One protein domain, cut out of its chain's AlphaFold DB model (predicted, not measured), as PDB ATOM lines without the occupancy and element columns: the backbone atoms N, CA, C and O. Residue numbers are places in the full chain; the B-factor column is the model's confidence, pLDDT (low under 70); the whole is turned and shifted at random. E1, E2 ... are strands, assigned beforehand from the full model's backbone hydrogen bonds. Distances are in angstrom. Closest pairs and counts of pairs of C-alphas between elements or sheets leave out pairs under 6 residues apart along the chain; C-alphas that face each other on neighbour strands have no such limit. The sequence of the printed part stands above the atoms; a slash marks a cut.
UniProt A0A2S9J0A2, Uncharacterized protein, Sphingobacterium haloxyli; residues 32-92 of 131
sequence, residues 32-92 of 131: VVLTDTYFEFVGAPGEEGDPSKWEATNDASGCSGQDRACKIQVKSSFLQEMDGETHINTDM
ATOM      1  N   VAL A  32     -26.562 -16.282  37.589       70.94
ATOM      2  CA  VAL A  32     -25.640 -15.183  37.313       70.94
ATOM      3  C   VAL A  32     -26.442 -13.987  36.812       70.94
ATOM      4  O   VAL A  32     -27.157 -14.087  35.812       70.94
ATOM      5  N   VAL A  33     -26.293 -12.853  37.488       76.56
ATOM      6  CA  VAL A  33     -26.887 -11.583  37.070       76.56
ATOM      7  C   VAL A  33     -26.070 -11.028  35.905       76.56
ATOM      8  O   VAL A  33     -24.846 -10.988  35.955       76.56
ATOM      9  N   LEU A  34     -26.737 -10.617  34.823       77.56
ATOM     10  CA  LEU A  34     -26.071 -10.191  33.580       77.56
ATOM     11  C   LEU A  34     -25.952  -8.670  33.435       77.56
ATOM     12  O   LEU A  34     -25.337  -8.185  32.487       77.56
ATOM     13  N   THR A  35     -26.570  -7.918  34.344       76.25
ATOM     14  CA  THR A  35     -26.647  -6.459  34.287       76.25
ATOM     15  C   THR A  35     -26.163  -5.836  35.582       76.25
ATOM     16  O   THR A  35     -26.514  -6.283  36.673       76.25
ATOM     17  N   ASP A  36     -25.382  -4.771  35.454       80.44
ATOM     18  CA  ASP A  36     -25.003  -3.947  36.594       80.44
ATOM     19  C   ASP A  36     -26.269  -3.371  37.236       80.44
ATOM     20  O   ASP A  36     -27.184  -2.931  36.537       80.44
ATOM     21  N   THR A  37     -26.329  -3.407  38.563       78.31
ATOM     22  CA  THR A  37     -27.536  -3.074  39.331       78.31
ATOM     23  C   THR A  37     -27.203  -2.012  40.369       78.31
ATOM     24  O   THR A  37     -26.098  -1.999  40.918       78.31
ATOM     25  N   TYR A  38     -28.142  -1.094  40.604       85.12
ATOM     26  CA  TYR A  38     -28.012  -0.082  41.647       85.12
ATOM     27  C   TYR A  38     -28.518  -0.626  42.977       85.12
ATOM     28  O   TYR A  38     -29.468  -1.404  43.007       85.12
ATOM     29  N   PHE A  39     -27.894  -0.199  44.068       85.94
ATOM     30  CA  PHE A  39     -28.269  -0.579  45.422       85.94
ATOM     31  C   PHE A  39     -28.439   0.646  46.311       85.94
ATOM     32  O   PHE A  39     -27.649   1.588  46.234       85.94
ATOM     33  N   GLU A  40     -29.445   0.602  47.177       87.31
ATOM     34  CA  GLU A  40     -29.728   1.598  48.206       87.31
ATOM     35  C   GLU A  40     -29.457   1.017  49.596       87.31
ATOM     36  O   GLU A  40     -29.738  -0.149  49.870       87.31
ATOM     37  N   PHE A  41     -28.889   1.835  50.480       85.75
ATOM     38  CA  PHE A  41     -28.587   1.424  51.845       85.75
ATOM     39  C   PHE A  41     -29.815   1.550  52.748       85.75
ATOM     40  O   PHE A  41     -30.357   2.643  52.928       85.75
ATOM     41  N   VAL A  42     -30.193   0.445  53.387       87.94
ATOM     42  CA  VAL A  42     -31.360   0.354  54.283       87.94
ATOM     43  C   VAL A  42     -30.982   0.094  55.748       87.94
ATOM     44  O   VAL A  42     -31.853   0.013  56.616       87.94
ATOM     45  N   GLY A  43     -29.685  -0.044  56.040       78.88
ATOM     46  CA  GLY A  43     -29.165  -0.353  57.372       78.88
ATOM     47  C   GLY A  43     -29.149   0.822  58.356       78.88
ATOM     48  O   GLY A  43     -29.525   1.961  58.056       78.88
ATOM     49  N   ALA A  44     -28.687   0.538  59.573       79.38
ATOM     50  CA  ALA A  44     -28.429   1.560  60.582       79.38
ATOM     51  C   ALA A  44     -27.089   2.284  60.320       79.38
ATOM     52  O   ALA A  44     -26.192   1.708  59.704       79.38
ATOM     53  N   PRO A  45     -26.903   3.524  60.816       73.00
ATOM     54  CA  PRO A  45     -25.615   4.212  60.711       73.00
ATOM     55  C   PRO A  45     -24.481   3.369  61.308       73.00
ATOM     56  O   PRO A  45     -24.581   2.937  62.459       73.00
ATOM     57  N   GLY A  46     -23.404   3.163  60.552       71.19
ATOM     58  CA  GLY A  46     -22.288   2.297  60.942       71.19
ATOM     59  C   GLY A  46     -22.336   0.885  60.368       71.19
ATOM     60  O   GLY A  46     -21.371   0.143  60.547       71.19
ATOM     61  N   GLU A  47     -23.416   0.511  59.679       74.25
ATOM     62  CA  GLU A  47     -23.551  -0.785  59.006       74.25
ATOM     63  C   GLU A  47     -23.252  -0.711  57.495       74.25
ATOM     64  O   GLU A  47     -23.471  -1.683  56.783       74.25
ATOM     65  N   GLU A  48     -22.743   0.410  56.970       74.69
ATOM     66  CA  GLU A  48     -22.554   0.626  55.522       74.69
ATOM     67  C   GLU A  48     -21.580  -0.377  54.881       74.69
ATOM     68  O   GLU A  48     -21.656  -0.643  53.682       74.69
ATOM     69  N   GLY A  49     -20.678  -0.949  55.683       74.38
ATOM     70  CA  GLY A  49     -19.743  -1.990  55.259       74.38
ATOM     71  C   GLY A  49     -20.333  -3.402  55.187       74.38
ATOM     72  O   GLY A  49     -19.605  -4.311  54.805       74.38
ATOM     73  N   ASP A  50     -21.598  -3.604  55.567       80.19
ATOM     74  CA  ASP A  50     -22.298  -4.890  55.493       80.19
ATOM     75  C   ASP A  50     -23.121  -4.972  54.190       80.19
ATOM     76  O   ASP A  50     -24.154  -4.303  54.081       80.19
ATOM     77  N   PRO A  51     -22.715  -5.790  53.194       81.31
ATOM     78  CA  PRO A  51     -23.417  -5.912  51.914       81.31
ATOM     79  C   PRO A  51     -24.867  -6.397  52.036       81.31
ATOM     80  O   PRO A  51     -25.660  -6.144  51.135       81.31
ATOM     81  N   SER A  52     -25.247  -7.041  53.147       85.44
ATOM     82  CA  SER A  52     -26.633  -7.468  53.388       85.44
ATOM     83  C   SER A  52     -27.590  -6.310  53.698       85.44
ATOM     84  O   SER A  52     -28.805  -6.489  53.689       85.44
ATOM     85  N   LYS A  53     -27.055  -5.111  53.959       86.06
ATOM     86  CA  LYS A  53     -27.815  -3.878  54.224       86.06
ATOM     87  C   LYS A  53     -28.064  -3.042  52.971       86.06
ATOM     88  O   LYS A  53     -28.494  -1.891  53.081       86.06
ATOM     89  N   TRP A  54     -27.753  -3.595  51.804       87.56
ATOM     90  CA  TRP A  54     -27.898  -2.953  50.510       87.56
ATOM     91  C   TRP A  54     -28.963  -3.692  49.703       87.56
ATOM     92  O   TRP A  54     -28.810  -4.871  49.393       87.56
ATOM     93  N   GLU A  55     -30.032  -2.987  49.349       92.06
ATOM     94  CA  GLU A  55     -31.158  -3.535  48.591       92.06
ATOM     95  C   GLU A  55     -31.120  -3.050  47.142       92.06
ATOM     96  O   GLU A  55     -30.830  -1.880  46.874       92.06
ATOM     97  N   ALA A  56     -31.401  -3.947  46.195       88.88
ATOM     98  CA  ALA A  56     -31.421  -3.609  44.780       88.88
ATOM     99  C   ALA A  56     -32.522  -2.582  44.473       88.88
ATOM    100  O   ALA A  56     -33.667  -2.704  44.908       88.88
ATOM    101  N   THR A  57     -32.191  -1.582  43.664       86.25
ATOM    102  CA  THR A  57     -33.102  -0.511  43.268       86.25
ATOM    103  C   THR A  57     -32.972  -0.207  41.781       86.25
ATOM    104  O   THR A  57     -31.915  -0.357  41.168       86.25
ATOM    105  N   ASN A  58     -34.076   0.241  41.188       84.50
ATOM    106  CA  ASN A  58     -34.101   0.741  39.812       84.50
ATOM    107  C   ASN A  58     -33.743   2.233  39.736       84.50
ATOM    108  O   ASN A  58     -33.699   2.807  38.646       84.50
ATOM    109  N   ASP A  59     -33.535   2.877  40.885       79.06
ATOM    110  CA  ASP A  59     -33.154   4.274  40.957       79.06
ATOM    111  C   ASP A  59     -31.645   4.438  40.746       79.06
ATOM    112  O   ASP A  59     -30.832   4.165  41.626       79.06
ATOM    113  N   ALA A  60     -31.282   4.917  39.557       76.44
ATOM    114  CA  ALA A  60     -29.910   5.254  39.192       76.44
ATOM    115  C   ALA A  60     -29.481   6.654  39.674       76.44
ATOM    116  O   ALA A  60     -28.390   7.122  39.330       76.44
ATOM    117  N   SER A  61     -30.336   7.370  40.415       69.44
ATOM    118  CA  SER A  61     -29.937   8.624  41.046       69.44
ATOM    119  C   SER A  61     -28.877   8.326  42.104       69.44
ATOM    120  O   SER A  61     -29.055   7.442  42.926       69.44
ATOM    121  N   GLY A  62     -27.736   9.017  42.049       72.56
ATOM    122  CA  GLY A  62     -26.621   8.760  42.967       72.56
ATOM    123  C   GLY A  62     -26.996   9.027  44.428       72.56
ATOM    124  O   GLY A  62     -27.482   8.151  45.132       72.56
ATOM    125  N   CYS A  63     -26.743  10.243  44.907       71.31
ATOM    126  CA  CYS A  63     -27.143  10.648  46.253       71.31
ATOM    127  C   CYS A  63     -28.276  11.671  46.156       71.31
ATOM    128  O   CYS A  63     -28.143  12.692  45.474       71.31
ATOM    129  N   SER A  64     -29.375  11.420  46.857       67.06
ATOM    130  CA  SER A  64     -30.386  12.428  47.157       67.06
ATOM    131  C   SER A  64     -30.088  13.077  48.515       67.06
ATOM    132  O   SER A  64     -29.466  12.476  49.386       67.06
ATOM    133  N   GLY A  65     -30.536  14.318  48.729       63.78
ATOM    134  CA  GLY A  65     -30.277  15.051  49.979       63.78
ATOM    135  C   GLY A  65     -30.918  14.445  51.237       63.78
ATOM    136  O   GLY A  65     -30.694  14.965  52.327       63.78
ATOM    137  N   GLN A  66     -31.728  13.392  51.096       63.91
ATOM    138  CA  GLN A  66     -32.290  12.627  52.212       63.91
ATOM    139  C   GLN A  66     -31.657  11.238  52.367       63.91
ATOM    140  O   GLN A  66     -31.958  10.547  53.343       63.91
ATOM    141  N   ASP A  67     -30.777  10.838  51.445       65.00
ATOM    142  CA  ASP A  67     -30.193   9.501  51.432       65.00
ATOM    143  C   ASP A  67     -29.104   9.403  52.505       65.00
ATOM    144  O   ASP A  67     -28.231  10.268  52.628       65.00
ATOM    145  N   ARG A  68     -29.155   8.328  53.297       69.00
ATOM    146  CA  ARG A  68     -28.164   8.069  54.355       69.00
ATOM    147  C   ARG A  68     -26.809   7.703  53.766       69.00
ATOM    148  O   ARG A  68     -25.790   8.228  54.195       69.00
ATOM    149  N   ALA A  69     -26.812   6.839  52.763       72.62
ATOM    150  CA  ALA A  69     -25.656   6.560  51.934       72.62
ATOM    151  C   ALA A  69     -26.048   6.769  50.474       72.62
ATOM    152  O   ALA A  69     -27.207   6.602  50.099       72.62
ATOM    153  N   CYS A  70     -25.075   7.142  49.654       76.31
ATOM    154  CA  CYS A  70     -25.286   7.233  48.220       76.31
ATOM    155  C   CYS A  70     -25.596   5.855  47.650       76.31
ATOM    156  O   CYS A  70     -24.979   4.867  48.056       76.31
ATOM    157  N   LYS A  71     -26.494   5.806  46.667       80.62
ATOM    158  CA  LYS A  71     -26.734   4.578  45.921       80.62
ATOM    159  C   LYS A  71     -25.456   4.175  45.194       80.62
ATOM    160  O   LYS A  71     -24.742   5.024  44.650       80.62
ATOM    161  N   ILE A  72     -25.161   2.883  45.195       80.81
ATOM    162  CA  ILE A  72     -23.962   2.326  44.562       80.81
ATOM    163  C   ILE A  72     -24.357   1.512  43.342       80.81
ATOM    164  O   ILE A  72     -25.360   0.808  43.359       80.81
ATOM    165  N   GLN A  73     -23.564   1.595  42.279       84.94
ATOM    166  CA  GLN A  73     -23.687   0.682  41.150       84.94
ATOM    167  C   GLN A  73     -22.715  -0.476  41.355       84.94
ATOM    168  O   GLN A  73     -21.509  -0.257  41.486       84.94
ATOM    169  N   VAL A  74     -23.228  -1.701  41.355       80.19
ATOM    170  CA  VAL A  74     -22.420  -2.912  41.505       80.19
ATOM    171  C   VAL A  74     -22.383  -3.647  40.171       80.19
ATOM    172  O   VAL A  74     -23.416  -3.829  39.519       80.19
ATOM    173  N   LYS A  75     -21.180  -4.054  39.749       81.94
ATOM    174  CA  LYS A  75     -21.010  -4.812  38.506       81.94
ATOM    175  C   LYS A  75     -21.680  -6.172  38.629       81.94
ATOM    176  O   LYS A  75     -21.496  -6.852  39.632       81.94
ATOM    177  N   SER A  76     -22.356  -6.589  37.567       81.00
ATOM    178  CA  SER A  76     -22.974  -7.914  37.390       81.00
ATOM    179  C   SER A  76     -22.108  -9.092  37.856       81.00
ATOM    180  O   SER A  76     -22.624 -10.049  38.420       81.00
ATOM    181  N   SER A  77     -20.784  -9.007  37.699       79.56
ATOM    182  CA  SER A  77     -19.833 -10.031  38.157       79.56
ATOM    183  C   SER A  77     -19.768 -10.235  39.674       79.56
ATOM    184  O   SER A  77     -19.180 -11.216  40.107       79.56
ATOM    185  N   PHE A  78     -20.304  -9.309  40.470       82.81
ATOM    186  CA  PHE A  78     -20.375  -9.390  41.934       82.81
ATOM    187  C   PHE A  78     -21.811  -9.587  42.423       82.81
ATOM    188  O   PHE A  78     -22.103  -9.322  43.586       82.81
ATOM    189  N   LEU A  79     -22.725  -9.975  41.533       85.50
ATOM    190  CA  LEU A  79     -24.145 -10.101  41.825       85.50
ATOM    191  C   LEU A  79     -24.614 -11.537  41.623       85.50
ATOM    192  O   LEU A  79     -24.209 -12.214  40.678       85.50
ATOM    193  N   GLN A  80     -25.519 -11.966  42.491       89.31
ATOM    194  CA  GLN A  80     -26.181 -13.264  42.414       89.31
ATOM    195  C   GLN A  80     -27.688 -13.093  42.578       89.31
ATOM    196  O   GLN A  80     -28.144 -12.205  43.296       89.31
ATOM    197  N   GLU A  81     -28.459 -13.948  41.914       86.25
ATOM    198  CA  GLU A  81     -29.894 -14.069  42.157       86.25
ATOM    199  C   GLU A  81     -30.133 -15.170  43.200       86.25
ATOM    200  O   GLU A  81     -29.744 -16.320  42.972       86.25
ATOM    201  N   MET A  82     -30.776 -14.819  44.316       83.75
ATOM    202  CA  MET A  82     -31.272 -15.749  45.342       83.75
ATOM    203  C   MET A  82     -32.757 -15.487  45.539       83.75
ATOM    204  O   MET A  82     -33.174 -14.335  45.551       83.75
ATOM    205  N   ASP A  83     -33.571 -16.538  45.607       85.75
ATOM    206  CA  ASP A  83     -35.031 -16.422  45.776       85.75
ATOM    207  C   ASP A  83     -35.760 -15.441  44.812       85.75
ATOM    208  O   ASP A  83     -36.884 -15.007  45.068       85.75
ATOM    209  N   GLY A  84     -35.166 -15.129  43.652       83.00
ATOM    210  CA  GLY A  84     -35.707 -14.175  42.672       83.00
ATOM    211  C   GLY A  84     -35.359 -12.703  42.933       83.00
ATOM    212  O   GLY A  84     -35.850 -11.834  42.210       83.00
ATOM    213  N   GLU A  85     -34.508 -12.427  43.917       85.88
ATOM    214  CA  GLU A  85     -33.972 -11.108  44.245       85.88
ATOM    215  C   GLU A  85     -32.476 -11.018  43.901       85.88
ATOM    216  O   GLU A  85     -31.739 -12.006  43.926       85.88
ATOM    217  N   THR A  86     -32.021  -9.816  43.537       87.81
ATOM    218  CA  THR A  86     -30.618  -9.549  43.198       87.81
ATOM    219  C   THR A  86     -29.854  -9.132  44.450       87.81
ATOM    220  O   THR A  86     -30.147  -8.094  45.039       87.81
ATOM    221  N   HIS A  87     -28.823  -9.894  44.807       86.44
ATOM    222  CA  HIS A  87     -27.974  -9.652  45.973       86.44
ATOM    223  C   HIS A  87     -26.517  -9.430  45.576       86.44
ATOM    224  O   HIS A  87     -26.054  -9.910  44.537       86.44
ATOM    225  N   ILE A  88     -25.773  -8.738  46.439       84.75
ATOM    226  CA  ILE A  88     -24.318  -8.624  46.329       84.75
ATOM    227  C   ILE A  88     -23.696  -9.945  46.799       84.75
ATOM    228  O   ILE A  88     -23.860 -10.335  47.954       84.75
ATOM    229  N   ASN A  89     -22.967 -10.619  45.911       84.38
ATOM    230  CA  ASN A  89     -22.191 -11.809  46.239       84.38
ATOM    231  C   ASN A  89     -20.941 -11.394  47.026       84.38
ATOM    232  O   ASN A  89     -19.977 -10.872  46.459       84.38
ATOM    233  N   THR A  90     -20.950 -11.633  48.336       79.75
ATOM    234  CA  THR A  90     -19.846 -11.258  49.229       79.75
ATOM    235  C   THR A  90     -18.593 -12.103  49.048       79.75
ATOM    236  O   THR A  90     -17.505 -11.621  49.347       79.75
ATOM    237  N   ASP A  91     -18.722 -13.324  48.529       77.88
ATOM    238  CA  ASP A  91     -17.593 -14.235  48.307       77.88
ATOM    239  C   ASP A  91     -16.729 -13.798  47.117       77.88
ATOM    240  O   ASP A  91     -15.557 -14.166  47.012       77.88
ATOM    241  N   MET A  92     -17.306 -13.007  46.210       69.62
ATOM    242  CA  MET A  92     -16.621 -12.463  45.039       69.62
ATOM    243  C   MET A  92     -16.106 -11.039  45.244       69.62
ATOM    244  O   MET A  92     -15.359 -10.541  44.395       69.62
TER     245      MET A  92
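Overview. This is residues 32 to 92 of the 131 residues of an uncharacterized protein of Sphingobacterium haloxyli (UniProt A0A2S9J0A2). Little regular structure: a small antiparallel sheet, E2 - E1 - E3, has the hairpin of E4 and E5 toward one end and the long loop of residues 58 to 71 reaching toward the other. The printed part has 61 residues, 20 of them in five named strands, E1 to E5 along the chain, all strand. It is compact, radius of gyration of the C-alphas 11.3 A, spanning 33 by 22 by 19 A.

Arrangement. E1, residues 37 to 41, forms an antiparallel hairpin with E2, residues 54 to 57; N 55 and O 40 are 2.9 A apart. E3, residues 72 to 74, is antiparallel to E1, N 39 and O 72 being 2.8 A apart. E4, residues 79 to 82, and E5, residues 85 to 88, form an antiparallel hairpin, N 87 and O 80 being 2.8 A apart. These three pairs are within hydrogen-bond range. The closest C-alphas of E2 and E5, Ala 56 and Thr 86, are 6.2 A apart.

Along the chain. E1 begins at C-alpha 37 (-27.536, -3.074, 39.331) and measures 13.3 A, E2 9.2 A, E3 6.3 A, E4 9.8 A and E5 10.2 A, ending at C-alpha 88 (-24.318, -8.624, 46.329).

Size, cuts and confidence. The C-alphas farthest apart, Val 32 and Gly 65, are 33.1 A apart. The printed part has no cut; links E1 to E2 and E2 to E3 are long. pLDDT is under 70 at residues 61, 64 to 68 and 92.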